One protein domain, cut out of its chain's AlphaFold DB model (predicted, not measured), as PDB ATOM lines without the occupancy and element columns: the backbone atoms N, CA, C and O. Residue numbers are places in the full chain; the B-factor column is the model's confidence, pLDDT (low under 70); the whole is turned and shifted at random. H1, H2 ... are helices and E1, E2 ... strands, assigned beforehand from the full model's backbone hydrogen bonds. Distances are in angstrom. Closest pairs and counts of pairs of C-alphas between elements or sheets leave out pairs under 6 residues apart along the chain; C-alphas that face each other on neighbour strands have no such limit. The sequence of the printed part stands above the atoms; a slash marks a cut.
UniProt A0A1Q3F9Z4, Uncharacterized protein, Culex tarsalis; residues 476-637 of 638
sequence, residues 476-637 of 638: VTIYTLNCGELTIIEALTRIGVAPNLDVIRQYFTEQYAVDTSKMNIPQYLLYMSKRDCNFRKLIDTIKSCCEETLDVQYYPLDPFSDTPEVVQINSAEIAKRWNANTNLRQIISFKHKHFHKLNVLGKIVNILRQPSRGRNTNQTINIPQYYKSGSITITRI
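This is residues 476 to 637 of the 638 residues of an uncharacterized protein of Culex tarsalis (UniProt A0A1Q3F9Z4). Two lobes lie end to end along the longest axis. One lobe is a three-stranded sheet, E1, E5 and E2, with H1 and H4 over one face and H2 packed on these two helices; the other is a short strand pair, E3 and E4, with H3 and H8 packed on it and H5, H6 and H7 round about. The printed part has 162 residues with eight named helices and five named strands, in the order E1 H1 H2 H3 H4 E2 E3 H5 H6 H7 H8 E4 E5, of mixed class. The sheets, E1 - E5 - E2 and E3 - E4, are antiparallel. The whole is elongated, spanning 58 by 34 by 26 A, and only just loose, close to compact, with a radius of gyration of the C-alphas of 18.5 A.

E1, residues 476 to 479, begins at C-alpha 476 (32.114, -31.482, -6.526). H1 is residues 485 to 494, 14.5 A long; H2, 501 to 512, 16.5 A; H3, 521 to 531, 15.1 A; H4, 535 to 544, 14.0 A. E2, residues 550 to 556, is 19.3 A long, and E3, 566 to 570, 13.1 A. H5 is residues 571 to 577, H6 585 to 588, H7 594 to 597, and H8 600 to 609, 14.4 A long. E4, residues 620 to 624, is 13.0 A long; E5, 630 to 636, 19.5 A, ends at C-alpha 636 (34.467, -33.905, 1.727).

E5 is the inner strand, with N 476 to O 634 at 2.9 A towards E1 and N 553 to O 633 at 2.9 A towards E2, both within hydrogen-bond range. H1 and H4 are on the same face, making two layers, helices over a sheet, at heights over the sheet of 9.7 A and 9.4 A. H1 and H2 form a helical hairpin, a shallow tilt of 31 degrees, opposite ways, closest at C-alphas 485 and 504, 6.4 A. H2 touches H4 with residues 503 to 507 alone, closest at C-alphas 504 and 541, 6.7 A. E3 and E4 pair through N 567 and O 623, 2.9 A. The closest C-alphas of H3 and E4 are 529 and 624, 6.3 A; of H8 and E4, 600 and 623, 6.3 A. H5 touches H8, about perpendicular at 82 degrees, closest at C-alphas 575 and 608, 6.9 A. H6 is close to but not clearly touching H3, H7 and H8. In H1, H2, H3, H4, H5 and H8 every O i to N i+4 pair is within hydrogen-bond range; H6 and H7 are too short for one.

The C-alphas farthest apart, of Pro 611 and Ile 637, are 60.2 A apart. The printed part has no cut, and no link is long. Mean pLDDT of the printed part is 87.6; residues 614 and 616 are under 70.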
ATOM      1  N   VAL A 476      32.059 -31.358  -5.065       92.81
ATOM      2  CA  VAL A 476      32.114 -31.482  -6.526       92.81
ATOM      3  C   VAL A 476      31.005 -32.393  -7.048       92.81
ATOM      4  O   VAL A 476      30.700 -33.424  -6.453       92.81
ATOM      5  N   THR A 477      30.433 -32.041  -8.198       91.88
ATOM      6  CA  THR A 477      29.407 -32.846  -8.871       91.88
ATOM      7  C   THR A 477      29.952 -33.412 -10.178       91.88
ATOM      8  O   THR A 477      30.441 -32.667 -11.027       91.88
ATOM      9  N   ILE A 478      29.848 -34.730 -10.356       92.38
ATOM     10  CA  ILE A 478      30.178 -35.448 -11.597       92.38
ATOM     11  C   ILE A 478      28.919 -36.082 -12.188       92.38
ATOM     12  O   ILE A 478      28.004 -36.440 -11.456       92.38
ATOM     13  N   TYR A 479      28.863 -36.272 -13.504       89.88
ATOM     14  CA  TYR A 479      27.765 -36.999 -14.149       89.88
ATOM     15  C   TYR A 479      28.149 -38.461 -14.373       89.88
ATOM     16  O   TYR A 479      29.302 -38.756 -14.668       89.88
ATOM     17  N   THR A 480      27.197 -39.392 -14.254       88.69
ATOM     18  CA  THR A 480      27.445 -40.814 -14.554       88.69
ATOM     19  C   THR A 480      27.622 -41.064 -16.053       88.69
ATOM     20  O   THR A 480      28.348 -41.981 -16.443       88.69
ATOM     21  N   LEU A 481      26.985 -40.236 -16.890       83.44
ATOM     22  CA  LEU A 481      27.193 -40.202 -18.337       83.44
ATOM     23  C   LEU A 481      28.637 -39.809 -18.647       83.44
ATOM     24  O   LEU A 481      29.121 -38.786 -18.171       83.44
ATOM     25  N   ASN A 482      29.307 -40.613 -19.474       80.00
ATOM     26  CA  ASN A 482      30.702 -40.415 -19.889       80.00
ATOM     27  C   ASN A 482      31.724 -40.329 -18.730       80.00
ATOM     28  O   ASN A 482      32.836 -39.844 -18.933       80.00
ATOM     29  N   CYS A 483      31.381 -40.823 -17.535       84.19
ATOM     30  CA  CYS A 483      32.289 -40.862 -16.389       84.19
ATOM     31  C   CYS A 483      33.457 -41.831 -16.645       84.19
ATOM     32  O   CYS A 483      33.252 -43.043 -16.734       84.19
ATOM     33  N   GLY A 484      34.676 -41.298 -16.762       86.19
ATOM     34  CA  GLY A 484      35.910 -42.073 -16.924       86.19
ATOM     35  C   GLY A 484      36.909 -41.849 -15.787       86.19
ATOM     36  O   GLY A 484      36.722 -40.966 -14.951       86.19
ATOM     37  N   GLU A 485      38.008 -42.617 -15.793       89.81
ATOM     38  CA  GLU A 485      39.116 -42.532 -14.819       89.81
ATOM     39  C   GLU A 485      39.540 -41.078 -14.553       89.81
ATOM     40  O   GLU A 485      39.545 -40.627 -13.410       89.81
ATOM     41  N   LEU A 486      39.799 -40.317 -15.622       89.75
ATOM     42  CA  LEU A 486      40.223 -38.918 -15.541       89.75
ATOM     43  C   LEU A 486      39.174 -38.006 -14.887       89.75
ATOM     44  O   LEU A 486      39.545 -37.132 -14.111       89.75
ATOM     45  N   THR A 487      37.881 -38.223 -15.149       91.19
ATOM     46  CA  THR A 487      36.784 -37.411 -14.596       91.19
ATOM     47  C   THR A 487      36.698 -37.545 -13.076       91.19
ATOM     48  O   THR A 487      36.498 -36.552 -12.379       91.19
ATOM     49  N   ILE A 488      36.882 -38.764 -12.556       90.62
ATOM     50  CA  ILE A 488      36.875 -39.031 -11.111       90.62
ATOM     51  C   ILE A 488      38.130 -38.444 -10.459       90.62
ATOM     52  O   ILE A 488      38.028 -37.770  -9.435       90.62
ATOM     53  N   ILE A 489      39.306 -38.652 -11.065       91.12
ATOM     54  CA  ILE A 489      40.577 -38.122 -10.549       91.12
ATOM     55  C   ILE A 489      40.538 -36.593 -10.484       91.12
ATOM     56  O   ILE A 489      40.896 -36.020  -9.456       91.12
ATOM     57  N   GLU A 490      40.082 -35.925 -11.546       91.38
ATOM     58  CA  GLU A 490      39.980 -34.465 -11.585       91.38
ATOM     59  C   GLU A 490      38.999 -33.945 -10.524       91.38
ATOM     60  O   GLU A 490      39.329 -33.011  -9.795       91.38
ATOM     61  N   ALA A 491      37.830 -34.575 -10.380       90.69
ATOM     62  CA  ALA A 491      36.845 -34.192  -9.374       90.69
ATOM     63  C   ALA A 491      37.390 -34.315  -7.940       90.69
ATOM     64  O   ALA A 491      37.311 -33.357  -7.173       90.69
ATOM     65  N   LEU A 492      38.004 -35.450  -7.593       90.06
ATOM     66  CA  LEU A 492      38.583 -35.667  -6.261       90.06
ATOM     67  C   LEU A 492      39.776 -34.731  -5.992       90.06
ATOM     68  O   LEU A 492      39.900 -34.184  -4.896       90.06
ATOM     69  N   THR A 493      40.580 -34.438  -7.020       90.00
ATOM     70  CA  THR A 493      41.668 -33.450  -6.931       90.00
ATOM     71  C   THR A 493      41.136 -32.037  -6.660       90.00
ATOM     72  O   THR A 493      41.741 -31.309  -5.876       90.00
ATOM     73  N   ARG A 494      39.995 -31.639  -7.250       89.19
ATOM     74  CA  ARG A 494      39.379 -30.314  -7.020       89.19
ATOM     75  C   ARG A 494      38.944 -30.100  -5.567       89.19
ATOM     76  O   ARG A 494      39.135 -29.001  -5.065       89.19
ATOM     77  N   ILE A 495      38.443 -31.135  -4.883       89.62
ATOM     78  CA  ILE A 495      38.098 -31.075  -3.443       89.62
ATOM     79  C   ILE A 495      39.310 -31.291  -2.515       89.62
ATOM     80  O   ILE A 495      39.165 -31.426  -1.297       89.62
ATOM     81  N   GLY A 496      40.524 -31.339  -3.076       84.38
ATOM     82  CA  GLY A 496      41.778 -31.481  -2.337       84.38
ATOM     83  C   GLY A 496      41.997 -32.864  -1.716       84.38
ATOM     84  O   GLY A 496      42.677 -32.954  -0.692       84.38
ATOM     85  N   VAL A 497      41.408 -33.914  -2.297       88.06
ATOM     86  CA  VAL A 497      41.522 -35.311  -1.849       88.06
ATOM     87  C   VAL A 497      42.378 -36.090  -2.849       88.06
ATOM     88  O   VAL A 497      42.178 -35.991  -4.057       88.06
ATOM     89  N   ALA A 498      43.339 -36.876  -2.360       86.88
ATOM     90  CA  ALA A 498      44.211 -37.695  -3.202       86.88
ATOM     91  C   ALA A 498      43.609 -39.103  -3.405       86.88
ATOM     92  O   ALA A 498      43.565 -39.875  -2.446       86.88
ATOM     93  N   PRO A 499      43.139 -39.473  -4.614       89.25
ATOM     94  CA  PRO A 499      42.573 -40.795  -4.855       89.25
ATOM     95  C   PRO A 499      43.640 -41.874  -5.062       89.25
ATOM     96  O   PRO A 499      44.637 -41.673  -5.762       89.25
ATOM     97  N   ASN A 500      43.364 -43.078  -4.565       90.62
ATOM     98  CA  ASN A 500      44.071 -44.291  -4.950       90.62
ATOM     99  C   ASN A 500      43.745 -44.641  -6.414       90.62
ATOM    100  O   ASN A 500      42.682 -45.184  -6.736       90.62
ATOM    101  N   LEU A 501      44.685 -44.317  -7.302       90.00
ATOM    102  CA  LEU A 501      44.553 -44.497  -8.749       90.00
ATOM    103  C   LEU A 501      44.374 -45.964  -9.156       90.00
ATOM    104  O   LEU A 501      43.682 -46.236 -10.136       90.00
ATOM    105  N   ASP A 502      44.964 -46.905  -8.420       90.00
ATOM    106  CA  ASP A 502      44.925 -48.322  -8.781       90.00
ATOM    107  C   ASP A 502      43.542 -48.935  -8.515       90.00
ATOM    108  O   ASP A 502      43.082 -49.756  -9.306       90.00
ATOM    109  N   VAL A 503      42.815 -48.456  -7.495       90.69
ATOM    110  CA  VAL A 503      41.406 -48.831  -7.241       90.69
ATOM    111  C   VAL A 503      40.494 -48.343  -8.373       90.69
ATOM    112  O   VAL A 503      39.698 -49.117  -8.910       90.69
ATOM    113  N   ILE A 504      40.645 -47.081  -8.798       89.25
ATOM    114  CA  ILE A 504      39.867 -46.509  -9.913       89.25
ATOM    115  C   ILE A 504      40.171 -47.265 -11.219       89.25
ATOM    116  O   ILE A 504      39.256 -47.641 -11.956       89.25
ATOM    117  N   ARG A 505      41.452 -47.548 -11.487       89.56
ATOM    118  CA  ARG A 505      41.890 -48.336 -12.649       89.56
ATOM    119  C   ARG A 505      41.373 -49.758 -12.621       89.56
ATOM    120  O   ARG A 505      40.960 -50.251 -13.668       89.56
ATOM    121  N   GLN A 506      41.381 -50.418 -11.465       89.94
ATOM    122  CA  GLN A 506      40.845 -51.767 -11.324       89.94
ATOM    123  C   GLN A 506      39.350 -51.786 -11.651       89.94
ATOM    124  O   GLN A 506      38.939 -52.606 -12.467       89.94
ATOM    125  N   TYR A 507      38.560 -50.847 -11.118       88.56
ATOM    126  CA  TYR A 507      37.129 -50.736 -11.421       88.56
ATOM    127  C   TYR A 507      36.858 -50.624 -12.931       88.56
ATOM    128  O   TYR A 507      36.127 -51.447 -13.490       88.56
ATOM    129  N   PHE A 508      37.497 -49.674 -13.626       87.25
ATOM    130  CA  PHE A 508      37.322 -49.537 -15.077       87.25
ATOM    131  C   PHE A 508      37.900 -50.730 -15.856       87.25
ATOM    132  O   PHE A 508      37.303 -51.170 -16.839       87.25
ATOM    133  N   THR A 509      39.016 -51.314 -15.413       87.38
ATOM    134  CA  THR A 509      39.597 -52.505 -16.055       87.38
ATOM    135  C   THR A 509      38.650 -53.698 -15.945       87.38
ATOM    136  O   THR A 509      38.350 -54.318 -16.960       87.38
ATOM    137  N   GLU A 510      38.093 -53.991 -14.771       84.88
ATOM    138  CA  GLU A 510      37.090 -55.052 -14.591       84.88
ATOM    139  C   GLU A 510      35.817 -54.802 -15.414       84.88
ATOM    140  O   GLU A 510      35.213 -55.746 -15.924       84.88
ATOM    141  N   GLN A 511      35.417 -53.539 -15.583       82.62
ATOM    142  CA  GLN A 511      34.211 -53.138 -16.313       82.62
ATOM    143  C   GLN A 511      34.360 -53.177 -17.846       82.62
ATOM    144  O   GLN A 511      33.348 -53.248 -18.548       82.62
ATOM    145  N   TYR A 512      35.590 -53.161 -18.377       82.44
ATOM    146  CA  TYR A 512      35.857 -53.142 -19.824       82.44
ATOM    147  C   TYR A 512      36.697 -54.319 -20.353       82.44
ATOM    148  O   TYR A 512      36.587 -54.638 -21.537       82.44
ATOM    149  N   ALA A 513      37.477 -55.014 -19.519       80.56
ATOM    150  CA  ALA A 513      38.314 -56.150 -19.931       80.56
ATOM    151  C   ALA A 513      37.545 -57.478 -20.092       80.56
ATOM    152  O   ALA A 513      38.131 -58.481 -20.510       80.56
ATOM    153  N   VAL A 514      36.245 -57.521 -19.774       84.00
ATOM    154  CA  VAL A 514      35.436 -58.739 -19.933       84.00
ATOM    155  C   VAL A 514      35.329 -59.107 -21.413       84.00
ATOM    156  O   VAL A 514      34.789 -58.351 -22.223       84.00
ATOM    157  N   ASP A 515      35.800 -60.304 -21.771       81.56
ATOM    158  CA  ASP A 515      35.761 -60.805 -23.145       81.56
ATOM    159  C   ASP A 515      34.321 -61.067 -23.616       81.56
ATOM    160  O   ASP A 515      33.766 -62.165 -23.508       81.56
ATOM    161  N   THR A 516      33.721 -60.030 -24.196       85.19
ATOM    162  CA  THR A 516      32.359 -60.082 -24.728       85.19
ATOM    163  C   THR A 516      32.198 -61.050 -25.901       85.19
ATOM    164  O   THR A 516      31.059 -61.349 -26.257       85.19
ATOM    165  N   SER A 517      33.277 -61.535 -26.534       83.00
ATOM    166  CA  SER A 517      33.185 -62.412 -27.712       83.00
ATOM    167  C   SER A 517      32.645 -63.804 -27.372       83.00
ATOM    168  O   SER A 517      32.007 -64.432 -28.215       83.00
ATOM    169  N   LYS A 518      32.835 -64.247 -26.121       85.25
ATOM    170  CA  LYS A 518      32.366 -65.538 -25.592       85.25
ATOM    171  C   LYS A 518      30.914 -65.515 -25.090       85.25
ATOM    172  O   LYS A 518      30.372 -66.564 -24.755       85.25
ATOM    173  N   MET A 519      30.284 -64.342 -25.000       88.56
ATOM    174  CA  MET A 519      28.920 -64.196 -24.474       88.56
ATOM    175  C   MET A 519      27.861 -64.587 -25.512       88.56
ATOM    176  O   MET A 519      27.899 -64.121 -26.651       88.56
ATOM    177  N   ASN A 520      26.845 -65.352 -25.100       91.12
ATOM    178  CA  ASN A 520      25.639 -65.541 -25.911       91.12
ATOM    179  C   ASN A 520      24.856 -64.221 -26.035       91.12
ATOM    180  O   ASN A 520      24.934 -63.369 -25.148       91.12
ATOM    181  N   ILE A 521      24.037 -64.068 -27.086       91.75
ATOM    182  CA  ILE A 521      23.266 -62.831 -27.344       91.75
ATOM    183  C   ILE A 521      22.524 -62.303 -26.093       91.75
ATOM    184  O   ILE A 521      22.714 -61.129 -25.777       91.75
ATOM    185  N   PRO A 522      21.759 -63.102 -25.314       91.44
ATOM    186  CA  PRO A 522      21.070 -62.590 -24.124       91.44
ATOM    187  C   PRO A 522      22.026 -62.062 -23.040       91.44
ATOM    188  O   PRO A 522      21.766 -61.023 -22.437       91.44
ATOM    189  N   GLN A 523      23.161 -62.735 -22.825       91.06
ATOM    190  CA  GLN A 523      24.185 -62.305 -21.866       91.06
ATOM    191  C   GLN A 523      24.849 -61.000 -22.319       91.06
ATOM    192  O   GLN A 523      25.007 -60.086 -21.516       91.06
ATOM    193  N   TYR A 524      25.179 -60.890 -23.608       92.25
ATOM    194  CA  TYR A 524      25.789 -59.699 -24.198       92.25
ATOM    195  C   TYR A 524      24.871 -58.468 -24.119       92.25
ATOM    196  O   TYR A 524      25.327 -57.395 -23.731       92.25
ATOM    197  N   LEU A 525      23.570 -58.621 -24.401       91.88
ATOM    198  CA  LEU A 525      22.582 -57.542 -24.253       91.88
ATOM    199  C   LEU A 525      22.483 -57.059 -22.801       91.88
ATOM    200  O   LEU A 525      22.493 -55.856 -22.550       91.88
ATOM    201  N   LEU A 526      22.403 -57.991 -21.846       91.19
ATOM    202  CA  LEU A 526      22.312 -57.662 -20.424       91.19
ATOM    203  C   LEU A 526      23.613 -57.038 -19.895       91.19
ATOM    204  O   LEU A 526      23.553 -56.152 -19.048       91.19
ATOM    205  N   TYR A 527      24.769 -57.464 -20.412       91.12
ATOM    206  CA  TYR A 527      26.072 -56.869 -20.117       91.12
ATOM    207  C   TYR A 527      26.168 -55.434 -20.648       91.12
ATOM    208  O   TYR A 527      26.423 -54.530 -19.863       91.12
ATOM    209  N   MET A 528      25.875 -55.193 -21.932       90.62
ATOM    210  CA  MET A 528      25.850 -53.842 -22.518       90.62
ATOM    211  C   MET A 528      24.867 -52.916 -21.783       90.62
ATOM    212  O   MET A 528      25.220 -51.793 -21.447       90.62
ATOM    213  N   SER A 529      23.673 -53.412 -21.445       90.81
ATOM    214  CA  SER A 529      22.662 -52.686 -20.658       90.81
ATOM    215  C   SER A 529      23.150 -52.291 -19.253       90.81
ATOM    216  O   SER A 529      22.748 -51.253 -18.733       90.81
ATOM    217  N   LYS A 530      24.023 -53.101 -18.634       90.38
ATOM    218  CA  LYS A 530      24.556 -52.906 -17.270       90.38
ATOM    219  C   LYS A 530      25.964 -52.312 -17.201       90.38
ATOM    220  O   LYS A 530      26.436 -52.055 -16.094       90.38
ATOM    221  N   ARG A 531      26.649 -52.139 -18.333       86.62
ATOM    222  CA  ARG A 531      28.028 -51.638 -18.360       86.62
ATOM    223  C   ARG A 531      28.087 -50.190 -17.881       86.62
ATOM    224  O   ARG A 531      28.949 -49.868 -17.071       86.62
ATOM    225  N   ASP A 532      27.141 -49.362 -18.315       84.75
ATOM    226  CA  ASP A 532      27.231 -47.904 -18.202       84.75
ATOM    227  C   ASP A 532      26.303 -47.333 -17.110       84.75
ATOM    228  O   ASP A 532      25.214 -47.852 -16.856       84.75
ATOM    229  N   CYS A 533      26.739 -46.246 -16.462       83.75
ATOM    230  CA  CYS A 533      26.061 -45.558 -15.345       83.75
ATOM    231  C   CYS A 533      25.712 -46.424 -14.115       83.75
ATOM    232  O   CYS A 533      24.734 -46.157 -13.420       83.75
ATOM    233  N   ASN A 534      26.522 -47.437 -13.782       88.31
ATOM    234  CA  ASN A 534      26.361 -48.220 -12.548       88.31
ATOM    235  C   ASN A 534      26.735 -47.403 -11.290       88.31
ATOM    236  O   ASN A 534      27.796 -47.593 -10.695       88.31
ATOM    237  N   PHE A 535      25.851 -46.483 -10.896       88.00
ATOM    238  CA  PHE A 535      26.085 -45.515  -9.825       88.00
ATOM    239  C   PHE A 535      26.436 -46.166  -8.483       88.00
ATOM    240  O   PHE A 535      27.289 -45.641  -7.784       88.00
ATOM    241  N   ARG A 536      25.856 -47.328  -8.139       89.75
ATOM    242  CA  ARG A 536      26.156 -48.023  -6.872       89.75
ATOM    243  C   ARG A 536      27.635 -48.402  -6.786       89.75
ATOM    244  O   ARG A 536      28.344 -47.854  -5.954       89.75
ATOM    245  N   LYS A 537      28.118 -49.221  -7.731       90.00
ATOM    246  CA  LYS A 537      29.540 -49.598  -7.776       90.00
ATOM    247  C   LYS A 537      30.466 -48.388  -7.905       90.00
ATOM    248  O   LYS A 537      31.563 -48.416  -7.361       90.00
ATOM    249  N   LEU A 538      30.048 -47.349  -8.628       89.50
ATOM    250  CA  LEU A 538      30.826 -46.121  -8.783       89.50
ATOM    251  C   LEU A 538      30.977 -45.371  -7.447       89.50
ATOM    252  O   LEU A 538      32.088 -44.982  -7.104       89.50
ATOM    253  N   ILE A 539      29.906 -45.246  -6.658       90.81
ATOM    254  CA  ILE A 539      29.941 -44.675  -5.300       90.81
ATOM    255  C   ILE A 539      30.817 -45.531  -4.377       90.81
ATOM    256  O   ILE A 539      31.671 -44.987  -3.682       90.81
ATOM    257  N   ASP A 540      30.654 -46.857  -4.410       90.94
ATOM    258  CA  ASP A 540      31.457 -47.793  -3.612       90.94
ATOM    259  C   ASP A 540      32.957 -47.689  -3.968       90.94
ATOM    260  O   ASP A 540      33.821 -47.727  -3.091       90.94
ATOM    261  N   THR A 541      33.278 -47.489  -5.254       90.75
ATOM    262  CA  THR A 541      34.649 -47.270  -5.756       90.75
ATOM    263  C   THR A 541      35.206 -45.923  -5.295       90.75
ATOM    264  O   THR A 541      36.329 -45.868  -4.806       90.75
ATOM    265  N   ILE A 542      34.422 -44.841  -5.383       89.56
ATOM    266  CA  ILE A 542      34.823 -43.503  -4.912       89.56
ATOM    267  C   ILE A 542      35.088 -43.513  -3.396       89.56
ATOM    268  O   ILE A 542      36.092 -42.972  -2.942       89.56
ATOM    269  N   LYS A 543      34.235 -44.181  -2.609       89.94
ATOM    270  CA  LYS A 543      34.420 -44.316  -1.154       89.94
ATOM    271  C   LYS A 543      35.585 -45.231  -0.766       89.94
ATOM    272  O   LYS A 543      36.137 -45.055   0.308       89.94
ATOM    273  N   SER A 544      35.970 -46.192  -1.611       89.88
ATOM    274  CA  SER A 544      37.110 -47.089  -1.349       89.88
ATOM    275  C   SER A 544      38.442 -46.606  -1.929       89.88
ATOM    276  O   SER A 544      39.489 -47.099  -1.514       89.88
ATOM    277  N   CYS A 545      38.444 -45.628  -2.842       89.19
ATOM    278  CA  CYS A 545      39.678 -45.008  -3.332       89.19
ATOM    279  C   CYS A 545      40.184 -43.847  -2.458       89.19
ATOM    280  O   CYS A 545      41.232 -43.287  -2.771       89.19
ATOM    281  N   CYS A 546      39.476 -43.474  -1.389       87.06
ATOM    282  CA  CYS A 546      39.842 -42.374  -0.495       87.06
ATOM    283  C   CYS A 546      39.869 -42.846   0.966       87.06
ATOM    284  O   CYS A 546      38.985 -43.576   1.399       87.06
ATOM    285  N   GLU A 547      40.876 -42.411   1.728       78.81
ATOM    286  CA  GLU A 547      40.983 -42.692   3.174       78.81
ATOM    287  C   GLU A 547      40.126 -41.730   4.018       78.81
ATOM    288  O   GLU A 547      39.829 -42.001   5.180       78.81
ATOM    289  N   GLU A 548      39.721 -40.601   3.431       79.12
ATOM    290  CA  GLU A 548      38.903 -39.577   4.078       79.12
ATOM    291  C   GLU A 548      37.401 -39.868   3.971       79.12
ATOM    292  O   GLU A 548      36.915 -40.464   3.007       79.12
ATOM    293  N   THR A 549      36.633 -39.381   4.947       83.44
ATOM    294  CA  THR A 549      35.174 -39.515   4.974       83.44
ATOM    295  C   THR A 549      34.505 -38.628   3.926       83.44
ATOM    296  O   THR A 549      34.205 -37.459   4.171       83.44
ATOM    297  N   LEU A 550      34.239 -39.204   2.754       88.50
ATOM    298  CA  LEU A 550      33.407 -38.597   1.717       88.50
ATOM    299  C   LEU A 550      31.929 -38.936   1.939       88.50
ATOM    300  O   LEU A 550      31.547 -40.114   1.925       88.50
ATOM    301  N   ASP A 551      31.080 -37.912   2.035       89.75
ATOM    302  CA  ASP A 551      29.683 -38.099   1.659       89.75
ATOM    303  C   ASP A 551      29.582 -38.134   0.130       89.75
ATOM    304  O   ASP A 551      30.279 -37.410  -0.585       89.75
ATOM    305  N   VAL A 552      28.745 -39.032  -0.380       90.94
ATOM    306  CA  VAL A 552      28.570 -39.246  -1.816       90.94
ATOM    307  C   VAL A 552      27.109 -39.580  -2.069       90.94
ATOM    308  O   VAL A 552      26.640 -40.669  -1.720       90.94
ATOM    309  N   GLN A 553      26.409 -38.634  -2.683       91.69
ATOM    310  CA  GLN A 553      24.973 -38.672  -2.930       91.69
ATOM    311  C   GLN A 553      24.710 -38.770  -4.437       91.69
ATOM    312  O   GLN A 553      25.426 -38.170  -5.236       91.69
ATOM    313  N   TYR A 554      23.691 -39.530  -4.841       92.31
ATOM    314  CA  TYR A 554      23.309 -39.699  -6.247       92.31
ATOM    315  C   TYR A 554      21.917 -39.130  -6.506       92.31
ATOM    316  O   TYR A 554      20.950 -39.496  -5.835       92.31
ATOM    317  N   TYR A 555      21.828 -38.299  -7.538       90.50
ATOM    318  CA  TYR A 555      20.618 -37.646  -8.005       90.50
ATOM    319  C   TYR A 555      20.356 -38.080  -9.456       90.50
ATOM    320  O   TYR A 555      21.151 -37.747 -10.334       90.50
ATOM    321  N   PRO A 556      19.285 -38.840  -9.754       87.62
ATOM    322  CA  PRO A 556      18.957 -39.191 -11.136       87.62
ATOM    323  C   PRO A 556      18.621 -37.924 -11.939       87.62
ATOM    324  O   PRO A 556      17.921 -37.051 -11.432       87.62
ATOM    325  N   LEU A 557      19.082 -37.843 -13.194       84.38
ATOM    326  CA  LEU A 557      18.859 -36.674 -14.062       84.38
ATOM    327  C   LEU A 557      17.369 -36.434 -14.324       84.38
ATOM    328  O   LEU A 557      16.926 -35.291 -14.382       84.38
ATOM    329  N   ASP A 558      16.609 -37.520 -14.445       83.06
ATOM    330  CA  ASP A 558      15.154 -37.483 -14.467       83.06
ATOM    331  C   ASP A 558      14.599 -38.454 -13.405       83.06
ATOM    332  O   ASP A 558      14.570 -39.678 -13.622       83.06
ATOM    333  N   PRO A 559      14.196 -37.956 -12.219       77.81
ATOM    334  CA  PRO A 559      13.609 -38.792 -11.179       77.81
ATOM    335  C   PRO A 559      12.232 -39.338 -11.579       77.81
ATOM    336  O   PRO A 559      11.926 -40.480 -11.233       77.81
ATOM    337  N   PHE A 560      11.434 -38.575 -12.334       79.31
ATOM    338  CA  PHE A 560      10.016 -38.858 -12.579       79.31
ATOM    339  C   PHE A 560       9.748 -39.644 -13.865       79.31
ATOM    340  O   PHE A 560       8.736 -40.336 -13.951       79.31
ATOM    341  N   SER A 561      10.636 -39.578 -14.858       79.19
ATOM    342  CA  SER A 561      10.416 -40.264 -16.127       79.19
ATOM    343  C   SER A 561      10.602 -41.774 -16.029       79.19
ATOM    344  O   SER A 561      11.623 -42.294 -15.570       79.19
ATOM    345  N   ASP A 562       9.606 -42.473 -16.559       77.56
ATOM    346  CA  ASP A 562       9.568 -43.915 -16.772       77.56
ATOM    347  C   ASP A 562      10.135 -44.306 -18.163       77.56
ATOM    348  O   ASP A 562      10.055 -45.467 -18.585       77.56
ATOM    349  N   THR A 563      10.694 -43.346 -18.922       80.88
ATOM    350  CA  THR A 563      11.375 -43.629 -20.194       80.88
ATOM    351  C   THR A 563      12.785 -44.162 -19.931       80.88
ATOM    352  O   THR A 563      13.572 -43.491 -19.264       80.88
ATOM    353  N   PRO A 564      13.151 -45.336 -20.470       82.12
ATOM    354  CA  PRO A 564      14.492 -45.874 -20.320       82.12
ATOM    355  C   PRO A 564      15.464 -45.113 -21.227       82.12
ATOM    356  O   PRO A 564      15.199 -44.940 -22.419       82.12
ATOM    357  N   GLU A 565      16.626 -44.745 -20.700       87.75
ATOM    358  CA  GLU A 565      17.767 -44.366 -21.535       87.75
ATOM    359  C   GLU A 565      18.200 -45.548 -22.414       87.75
ATOM    360  O   GLU A 565      17.923 -46.712 -22.095       87.75
ATOM    361  N   VAL A 566      18.841 -45.265 -23.553       90.69
ATOM    362  CA  VAL A 566      19.117 -46.280 -24.578       90.69
ATOM    363  C   VAL A 566      20.587 -46.374 -24.971       90.69
ATOM    364  O   VAL A 566      21.206 -45.407 -25.406       90.69
ATOM    365  N   VAL A 567      21.117 -47.596 -24.905       91.44
ATOM    366  CA  VAL A 567      22.461 -47.955 -25.373       91.44
ATOM    367  C   VAL A 567      22.357 -48.492 -26.801       91.44
ATOM    368  O   VAL A 567      21.506 -49.338 -27.096       91.44
ATOM    369  N   GLN A 568      23.222 -48.017 -27.699       92.06
ATOM    370  CA  GLN A 568      23.267 -48.478 -29.089       92.06
ATOM    371  C   GLN A 568      24.179 -49.705 -29.245       92.06
ATOM    372  O   GLN A 568      25.312 -49.715 -28.768       92.06
ATOM    373  N   ILE A 569      23.708 -50.729 -29.962       92.38
ATOM    374  CA  ILE A 569      24.470 -51.945 -30.289       92.38
ATOM    375  C   ILE A 569      24.481 -52.164 -31.804       92.38
ATOM    376  O   ILE A 569      23.433 -52.141 -32.441       92.38
ATOM    377  N   ASN A 570      25.652 -52.429 -32.386       91.38
ATOM    378  CA  ASN A 570      25.807 -52.725 -33.814       91.38
ATOM    379  C   ASN A 570      25.308 -54.150 -34.158       91.38
ATOM    380  O   ASN A 570      25.662 -55.121 -33.481       91.38
ATOM    381  N   SER A 571      24.531 -54.294 -35.239       90.44
ATOM    382  CA  SER A 571      24.012 -55.574 -35.740       90.44
ATOM    383  C   SER A 571      25.101 -56.618 -35.989       90.44
ATOM    384  O   SER A 571      24.862 -57.799 -35.739       90.44
ATOM    385  N   ALA A 572      26.303 -56.211 -36.406       88.12
ATOM    386  CA  ALA A 572      27.419 -57.117 -36.669       88.12
ATOM    387  C   ALA A 572      27.863 -57.888 -35.412       88.12
ATOM    388  O   ALA A 572      28.164 -59.080 -35.485       88.12
ATOM    389  N   GLU A 573      27.835 -57.255 -34.234       89.44
ATOM    390  CA  GLU A 573      28.192 -57.906 -32.967       89.44
ATOM    391  C   GLU A 573      27.119 -58.922 -32.525       89.44
ATOM    392  O   GLU A 573      27.441 -59.967 -31.950       89.44
ATOM    393  N   ILE A 574      25.852 -58.690 -32.871       90.06
ATOM    394  CA  ILE A 574      24.754 -59.647 -32.660       90.06
ATOM    395  C   ILE A 574      24.880 -60.816 -33.656       90.06
ATOM    396  O   ILE A 574      24.832 -61.983 -33.265       90.06
ATOM    397  N   ALA A 575      25.152 -60.513 -34.927       88.81
ATOM    398  CA  ALA A 575      25.340 -61.468 -36.021       88.81
ATOM    399  C   ALA A 575      26.559 -62.400 -35.858       88.81
ATOM    400  O   ALA A 575      26.600 -63.504 -36.416       88.81
ATOM    401  N   LYS A 576      27.564 -61.937 -35.108       89.19
ATOM    402  CA  LYS A 576      28.776 -62.666 -34.708       89.19
ATOM    403  C   LYS A 576      28.523 -63.642 -33.557       89.19
ATOM    404  O   LYS A 576      29.136 -64.702 -33.528       89.19
ATOM    405  N   ARG A 577      27.602 -63.310 -32.643       89.06
ATOM    406  CA  ARG A 577      27.213 -64.147 -31.488       89.06
ATOM    407  C   ARG A 577      26.052 -65.104 -31.784       89.06
ATOM    408  O   ARG A 577      25.703 -65.917 -30.932       89.06
ATOM    409  N   TRP A 578      25.459 -65.036 -32.976       88.38
ATOM    410  CA  TRP A 578      24.403 -65.955 -33.401       88.38
ATOM    411  C   TRP A 578      24.946 -67.342 -33.757       88.38
ATOM    412  O   TRP A 578      25.684 -67.512 -34.730       88.38
ATOM    413  N   ASN A 579      24.497 -68.350 -33.012       86.06
ATOM    414  CA  ASN A 579      24.644 -69.763 -33.343       86.06
ATOM    415  C   ASN A 579      23.273 -70.464 -33.277       86.06
ATOM    416  O   ASN A 579      22.345 -69.962 -32.644       86.06
ATOM    417  N   ALA A 580      23.136 -71.637 -33.904       82.94
ATOM    418  CA  ALA A 580      21.861 -72.366 -33.968       82.94
ATOM    419  C   ALA A 580      21.297 -72.782 -32.590       82.94
ATOM    420  O   ALA A 580      20.102 -73.034 -32.468       82.94
ATOM    421  N   ASN A 581      22.137 -72.795 -31.550       84.31
ATOM    422  CA  ASN A 581      21.776 -73.162 -30.181       84.31
ATOM    423  C   ASN A 581      21.419 -71.929 -29.315       84.31
ATOM    424  O   ASN A 581      21.171 -72.061 -28.115       84.31
ATOM    425  N   THR A 582      21.408 -70.716 -29.884       85.19
ATOM    426  CA  THR A 582      21.211 -69.464 -29.135       85.19
ATOM    427  C   THR A 582      19.742 -69.264 -28.764       85.19
ATOM    428  O   THR A 582      18.930 -68.794 -29.561       85.19
ATOM    429  N   ASN A 583      19.388 -69.586 -27.519       87.25
ATOM    430  CA  ASN A 583      18.013 -69.483 -27.039       87.25
ATOM    431  C   ASN A 583      17.593 -68.026 -26.747       87.25
ATOM    432  O   ASN A 583      17.759 -67.514 -25.639       87.25
ATOM    433  N   LEU A 584      16.980 -67.371 -27.738       88.81
ATOM    434  CA  LEU A 584      16.465 -66.000 -27.614       88.81
ATOM    435  C   LEU A 584      15.267 -65.858 -26.656       88.81
ATOM    436  O   LEU A 584      14.975 -64.735 -26.244       88.81
ATOM    437  N   ARG A 585      14.598 -66.947 -26.235       87.00
ATOM    438  CA  ARG A 585      13.492 -66.869 -25.253       87.00
ATOM    439  C   ARG A 585      13.953 -66.296 -23.909       87.00
ATOM    440  O   ARG A 585      13.146 -65.710 -23.198       87.00
ATOM    441  N   GLN A 586      15.250 -66.382 -23.598       87.50
ATOM    442  CA  GLN A 586      15.837 -65.753 -22.411       87.50
ATOM    443  C   GLN A 586      15.606 -64.231 -22.362       87.50
ATOM    444  O   GLN A 586      15.446 -63.684 -21.273       87.50
ATOM    445  N   ILE A 587      15.517 -63.564 -23.520       87.56
ATOM    446  CA  ILE A 587      15.231 -62.122 -23.621       87.56
ATOM    447  C   ILE A 587      13.793 -61.819 -23.162       87.56
ATOM    448  O   ILE A 587      13.556 -60.788 -22.542       87.56
ATOM    449  N   ILE A 588      12.846 -62.743 -23.381       87.06
ATOM    450  CA  ILE A 588      11.459 -62.633 -22.892       87.06
ATOM    451  C   ILE A 588      11.432 -62.725 -21.355       87.06
ATOM    452  O   ILE A 588      10.724 -61.969 -20.700       87.06
ATOM    453  N   SER A 589      12.269 -63.582 -20.760       85.94
ATOM    454  CA  SER A 589      12.399 -63.713 -19.298       85.94
ATOM    455  C   SER A 589      13.205 -62.596 -18.608       85.94
ATOM    456  O   SER A 589      13.503 -62.696 -17.417       85.94
ATOM    457  N   PHE A 590      13.589 -61.524 -19.311       87.88
ATOM    458  CA  PHE A 590      14.264 -60.391 -18.675       87.88
ATOM    459  C   PHE A 590      13.305 -59.629 -17.746       87.88
ATOM    460  O   PHE A 590      12.300 -59.076 -18.186       87.88
ATOM    461  N   LYS A 591      13.677 -59.524 -16.459       83.31
ATOM    462  CA  LYS A 591      12.932 -58.771 -15.424       83.31
ATOM    463  C   LYS A 591      12.711 -57.288 -15.772       83.31
ATOM    464  O   LYS A 591      11.816 -56.651 -15.227       83.31
ATOM    465  N   HIS A 592      13.545 -56.722 -16.643       84.25
ATOM    466  CA  HIS A 592      13.521 -55.305 -16.991       84.25
ATOM    467  C   HIS A 592      12.493 -55.035 -18.105       84.25
ATOM    468  O   HIS A 592      12.793 -55.202 -19.290       84.25
ATOM    469  N   LYS A 593      11.282 -54.603 -17.710       86.69
ATOM    470  CA  LYS A 593      10.084 -54.401 -18.565       86.69
ATOM    471  C   LYS A 593      10.358 -53.654 -19.885       86.69
ATOM    472  O   LYS A 593       9.694 -53.884 -20.894       86.69
ATOM    473  N   HIS A 594      11.360 -52.779 -19.895       87.88
ATOM    474  CA  HIS A 594      11.727 -51.937 -21.031       87.88
ATOM    475  C   HIS A 594      12.288 -52.701 -22.243       87.88
ATOM    476  O   HIS A 594      12.174 -52.204 -23.361       87.88
ATOM    477  N   PHE A 595      12.832 -53.915 -22.072       89.94
ATOM    478  CA  PHE A 595      13.239 -54.750 -23.218       89.94
ATOM    479  C   PHE A 595      12.037 -55.165 -24.081       89.94
ATOM    480  O   PHE A 595      12.169 -55.283 -25.303       89.94
ATOM    481  N   HIS A 596      10.868 -55.309 -23.448       89.19
ATOM    482  CA  HIS A 596       9.595 -55.602 -24.103       89.19
ATOM    483  C   HIS A 596       8.997 -54.325 -24.701       89.19
ATOM    484  O   HIS A 596       8.721 -54.311 -25.896       89.19
ATOM    485  N   LYS A 597       8.926 -53.220 -23.926       89.88
ATOM    486  CA  LYS A 597       8.465 -51.899 -24.423       89.88
ATOM    487  C   LYS A 597       9.222 -51.451 -25.688       89.88
ATOM    488  O   LYS A 597       8.614 -50.932 -26.613       89.88
ATOM    489  N   LEU A 598      10.540 -51.673 -25.759       89.50
ATOM    490  CA  LEU A 598      11.373 -51.308 -26.918       89.50
ATOM    491  C   LEU A 598      11.441 -52.383 -28.022       89.50
ATOM    492  O   LEU A 598      12.189 -52.198 -28.988       89.50
ATOM    493  N   ASN A 599      10.707 -53.495 -27.895       92.00
ATOM    494  CA  ASN A 599      10.704 -54.644 -28.810       92.00
ATOM    495  C   ASN A 599      12.120 -55.095 -29.241       92.00
ATOM    496  O   ASN A 599      12.425 -55.267 -30.426       92.00
ATOM    497  N   VAL A 600      13.021 -55.255 -28.265       92.56
ATOM    498  CA  VAL A 600      14.429 -55.609 -28.528       92.56
ATOM    499  C   VAL A 600      14.532 -56.984 -29.196       92.56
ATOM    500  O   VAL A 600      15.310 -57.158 -30.134       92.56
ATOM    501  N   LEU A 601      13.698 -57.944 -28.779       92.31
ATOM    502  CA  LEU A 601      13.640 -59.275 -29.387       92.31
ATOM    503  C   LEU A 601      13.217 -59.221 -30.864       92.31
ATOM    504  O   LEU A 601      13.878 -59.841 -31.694       92.31
ATOM    505  N   GLY A 602      12.168 -58.468 -31.214       91.56
ATOM    506  CA  GLY A 602      11.716 -58.335 -32.602       91.56
ATOM    507  C   GLY A 602      12.772 -57.693 -33.501       91.56
ATOM    508  O   GLY A 602      13.029 -58.194 -34.595       91.56
ATOM    509  N   LYS A 603      13.465 -56.654 -33.014       92.00
ATOM    510  CA  LYS A 603      14.589 -56.012 -33.723       92.00
ATOM    511  C   LYS A 603      15.732 -57.000 -34.000       92.00
ATOM    512  O   LYS A 603      16.227 -57.060 -35.124       92.00
ATOM    513  N   ILE A 604      16.098 -57.825 -33.015       91.88
ATOM    514  CA  ILE A 604      17.111 -58.884 -33.169       91.88
ATOM    515  C   ILE A 604      16.655 -59.950 -34.171       91.88
ATOM    516  O   ILE A 604      17.404 -60.292 -35.082       91.88
ATOM    517  N   VAL A 605      15.428 -60.462 -34.040       91.50
ATOM    518  CA  VAL A 605      14.888 -61.490 -34.947       91.50
ATOM    519  C   VAL A 605      14.803 -60.973 -36.386       91.50
ATOM    520  O   VAL A 605      15.102 -61.728 -37.306       91.50
ATOM    521  N   ASN A 606      14.470 -59.695 -36.594       91.06
ATOM    522  CA  ASN A 606      14.486 -59.071 -37.917       91.06
ATOM    523  C   ASN A 606      15.902 -59.075 -38.526       91.06
ATOM    524  O   ASN A 606      16.107 -59.594 -39.620       91.06
ATOM    525  N   ILE A 607      16.904 -58.602 -37.778       89.88
ATOM    526  CA  ILE A 607      18.317 -58.601 -38.200       89.88
ATOM    527  C   ILE A 607      18.840 -60.016 -38.505       89.88
ATOM    528  O   ILE A 607      19.558 -60.214 -39.482       89.88
ATOM    529  N   LEU A 608      18.435 -61.024 -37.728       89.19
ATOM    530  CA  LEU A 608      18.812 -62.424 -37.966       89.19
ATOM    531  C   LEU A 608      18.078 -63.071 -39.158       89.19
ATOM    532  O   LEU A 608      18.575 -64.060 -39.700       89.19
ATOM    533  N   ARG A 609      16.925 -62.522 -39.573       88.94
ATOM    534  CA  ARG A 609      16.172 -62.928 -40.774       88.94
ATOM    535  C   ARG A 609      16.683 -62.280 -42.065       88.94
ATOM    536  O   ARG A 609      16.430 -62.827 -43.133       88.94
ATOM    537  N   GLN A 610      17.398 -61.153 -41.994       85.94
ATOM    538  CA  GLN A 610      18.009 -60.525 -43.174       85.94
ATOM    539  C   GLN A 610      18.985 -61.499 -43.875       85.94
ATOM    540  O   GLN A 610      19.687 -62.244 -43.186       85.94
ATOM    541  N   PRO A 611      19.131 -61.467 -45.217       76.62
ATOM    542  CA  PRO A 611      20.047 -62.363 -45.939       76.62
ATOM    543  C   PRO A 611      21.514 -62.257 -45.485       76.62
ATOM    544  O   PRO A 611      22.222 -63.256 -45.401       76.62
ATOM    545  N   SER A 612      21.956 -61.049 -45.118       77.00
ATOM    546  CA  SER A 612      23.280 -60.766 -44.544       77.00
ATOM    547  C   SER A 612      23.418 -61.165 -43.064       77.00
ATOM    548  O   SER A 612      24.510 -61.071 -42.499       77.00
ATOM    549  N   ARG A 613      22.311 -61.549 -42.412       77.38
ATOM    550  CA  ARG A 613      22.147 -61.752 -40.960       77.38
ATOM    551  C   ARG A 613      22.641 -60.583 -40.097       77.38
ATOM    552  O   ARG A 613      23.041 -60.807 -38.960       77.38
ATOM    553  N   GLY A 614      22.693 -59.367 -40.641       68.44
ATOM    554  CA  GLY A 614      23.241 -58.188 -39.966       68.44
ATOM    555  C   GLY A 614      24.769 -58.032 -40.005       68.44
ATOM    556  O   GLY A 614      25.294 -57.132 -39.354       68.44
ATOM    557  N   ARG A 615      25.501 -58.905 -40.719       73.12
ATOM    558  CA  ARG A 615      26.983 -58.906 -40.755       73.12
ATOM    559  C   ARG A 615      27.588 -57.785 -41.595       73.12
ATOM    560  O   ARG A 615      28.666 -57.303 -41.271       73.12
ATOM    561  N   ASN A 616      26.888 -57.389 -42.657       69.12
ATOM    562  CA  ASN A 616      27.354 -56.412 -43.648       69.12
ATOM    563  C   ASN A 616      26.574 -55.086 -43.553       69.12
ATOM    564  O   ASN A 616      26.571 -54.297 -44.491       69.12
ATOM    565  N   THR A 617      25.856 -54.866 -42.450       72.50
ATOM    566  CA  THR A 617      25.009 -53.691 -42.217       72.50
ATOM    567  C   THR A 617      25.531 -52.921 -41.015       72.50
ATOM    568  O   THR A 617      25.748 -53.508 -39.960       72.50
ATOM    569  N   ASN A 618      25.636 -51.599 -41.124       78.94
ATOM    570  CA  ASN A 618      25.931 -50.720 -39.984       78.94
ATOM    571  C   ASN A 618      24.659 -50.397 -39.172       78.94
ATOM    572  O   ASN A 618      24.487 -49.280 -38.693       78.94
ATOM    573  N   GLN A 619      23.725 -51.349 -39.065       86.38
ATOM    574  CA  GLN A 619      22.435 -51.126 -38.416       86.38
ATOM    575  C   GLN A 619      22.610 -51.168 -36.895       86.38
ATOM    576  O   GLN A 619      23.080 -52.165 -36.349       86.38
ATOM    577  N   THR A 620      22.204 -50.112 -36.195       90.62
ATOM    578  CA  THR A 620      22.191 -50.086 -34.729       90.62
ATOM    579  C   THR A 620      20.835 -50.524 -34.168       90.62
ATOM    580  O   THR A 620      19.775 -50.259 -34.738       90.62
ATOM    581  N   ILE A 621      20.864 -51.223 -33.031       92.19
ATOM    582  CA  ILE A 621      19.702 -51.493 -32.184       92.19
ATOM    583  C   ILE A 621      19.837 -50.654 -30.918       92.19
ATOM    584  O   ILE A 621      20.809 -50.804 -30.179       92.19
ATOM    585  N   ASN A 622      18.821 -49.845 -30.630       93.06
ATOM    586  CA  ASN A 622      18.665 -49.194 -29.332       93.06
ATOM    587  C   ASN A 622      18.077 -50.208 -28.338       93.06
ATOM    588  O   ASN A 622      16.946 -50.674 -28.525       93.06
ATOM    589  N   ILE A 623      18.844 -50.552 -27.304       93.38
ATOM    590  CA  ILE A 623      18.418 -51.377 -26.164       93.38
ATOM    591  C   ILE A 623      18.277 -50.492 -24.916       93.38
ATOM    592  O   ILE A 623      18.956 -49.471 -24.847       93.38
ATOM    593  N   PRO A 624      17.449 -50.839 -23.916       91.88
ATOM    594  CA  PRO A 624      17.370 -50.037 -22.702       91.88
ATOM    595  C   PRO A 624      18.631 -50.213 -21.847       91.88
ATOM    596  O   PRO A 624      19.143 -51.328 -21.692       91.88
ATOM    597  N   GLN A 625      19.090 -49.127 -21.243       90.38
ATOM    598  CA  GLN A 625      20.067 -49.136 -20.161       90.38
ATOM    599  C   GLN A 625      19.414 -49.667 -18.871       90.38
ATOM    600  O   GLN A 625      18.202 -49.554 -18.687       90.38
ATOM    601  N   TYR A 626      20.194 -50.310 -18.001       88.75
ATOM    602  CA  TYR A 626      19.701 -50.933 -16.764       88.75
ATOM    603  C   TYR A 626      19.747 -49.985 -15.559       88.75
ATOM    604  O   TYR A 626      18.977 -50.138 -14.612       88.75
ATOM    605  N   TYR A 627      20.669 -49.026 -15.581       88.69
ATOM    606  CA  TYR A 627      20.810 -47.982 -14.574       88.69
ATOM    607  C   TYR A 627      20.424 -46.644 -15.212       88.69
ATOM    608  O   TYR A 627      20.877 -46.362 -16.321       88.69
ATOM    609  N   LYS A 628      19.596 -45.843 -14.524       87.50
ATOM    610  CA  LYS A 628      19.372 -44.437 -14.891       87.50
ATOM    611  C   LYS A 628      20.688 -43.663 -14.782       87.50
ATOM    612  O   LYS A 628      21.527 -43.989 -13.939       87.50
ATOM    613  N   SER A 629      20.830 -42.625 -15.589       89.06
ATOM    614  CA  SER A 629      21.870 -41.621 -15.431       89.06
ATOM    615  C   SER A 629      21.520 -40.616 -14.342       89.06
ATOM    616  O   SER A 629      20.353 -40.311 -14.080       89.06
ATOM    617  N   GLY A 630      22.558 -40.063 -13.728       89.94
ATOM    618  CA  GLY A 630      22.446 -39.072 -12.671       89.94
ATOM    619  C   GLY A 630      23.680 -38.193 -12.558       89.94
ATOM    620  O   GLY A 630      24.707 -38.437 -13.199       89.94
ATOM    621  N   SER A 631      23.578 -37.189 -11.704       91.44
ATOM    622  CA  SER A 631      24.724 -36.565 -11.061       91.44
ATOM    623  C   SER A 631      25.066 -37.316  -9.769       91.44
ATOM    624  O   SER A 631      24.196 -37.804  -9.049       91.44
ATOM    625  N   ILE A 632      26.358 -37.427  -9.479       92.50
ATOM    626  CA  ILE A 632      26.895 -37.832  -8.184       92.50
ATOM    627  C   ILE A 632      27.559 -36.596  -7.589       92.50
ATOM    628  O   ILE A 632      28.512 -36.070  -8.165       92.50
ATOM    629  N   THR A 633      27.057 -36.150  -6.443       92.44
ATOM    630  CA  THR A 633      27.660 -35.083  -5.645       92.44
ATOM    631  C   THR A 633      28.557 -35.727  -4.597       92.44
ATOM    632  O   THR A 633      28.109 -36.584  -3.835       92.44
ATOM    633  N   ILE A 634      29.828 -35.338  -4.584       92.25
ATOM    634  CA  ILE A 634      30.858 -35.786  -3.649       92.25
ATOM    635  C   ILE A 634      31.174 -34.599  -2.741       92.25
ATOM    636  O   ILE A 634      31.600 -33.557  -3.237       92.25
ATOM    637  N   THR A 635      31.001 -34.760  -1.432       90.81
ATOM    638  CA  THR A 635      31.310 -33.737  -0.425       90.81
ATOM    639  C   THR A 635      32.305 -34.298   0.584       90.81
ATOM    640  O   THR A 635      32.042 -35.290   1.264       90.81
ATOM    641  N   ARG A 636      33.458 -33.638   0.703       88.69
ATOM    642  CA  ARG A 636      34.467 -33.905   1.727       88.69
ATOM    643  C   ARG A 636      33.950 -33.445   3.091       88.69
ATOM    644  O   ARG A 636      33.708 -32.253   3.290       88.69
ATOM    645  N   ILE A 637      33.800 -34.383   4.024       84.88
ATOM    646  CA  ILE A 637      33.533 -34.075   5.432       84.88
ATOM    647  C   ILE A 637      34.875 -33.709   6.083       84.88
ATOM    648  O   ILE A 637      35.852 -34.439   5.910       84.88
TER     649      ILE A 637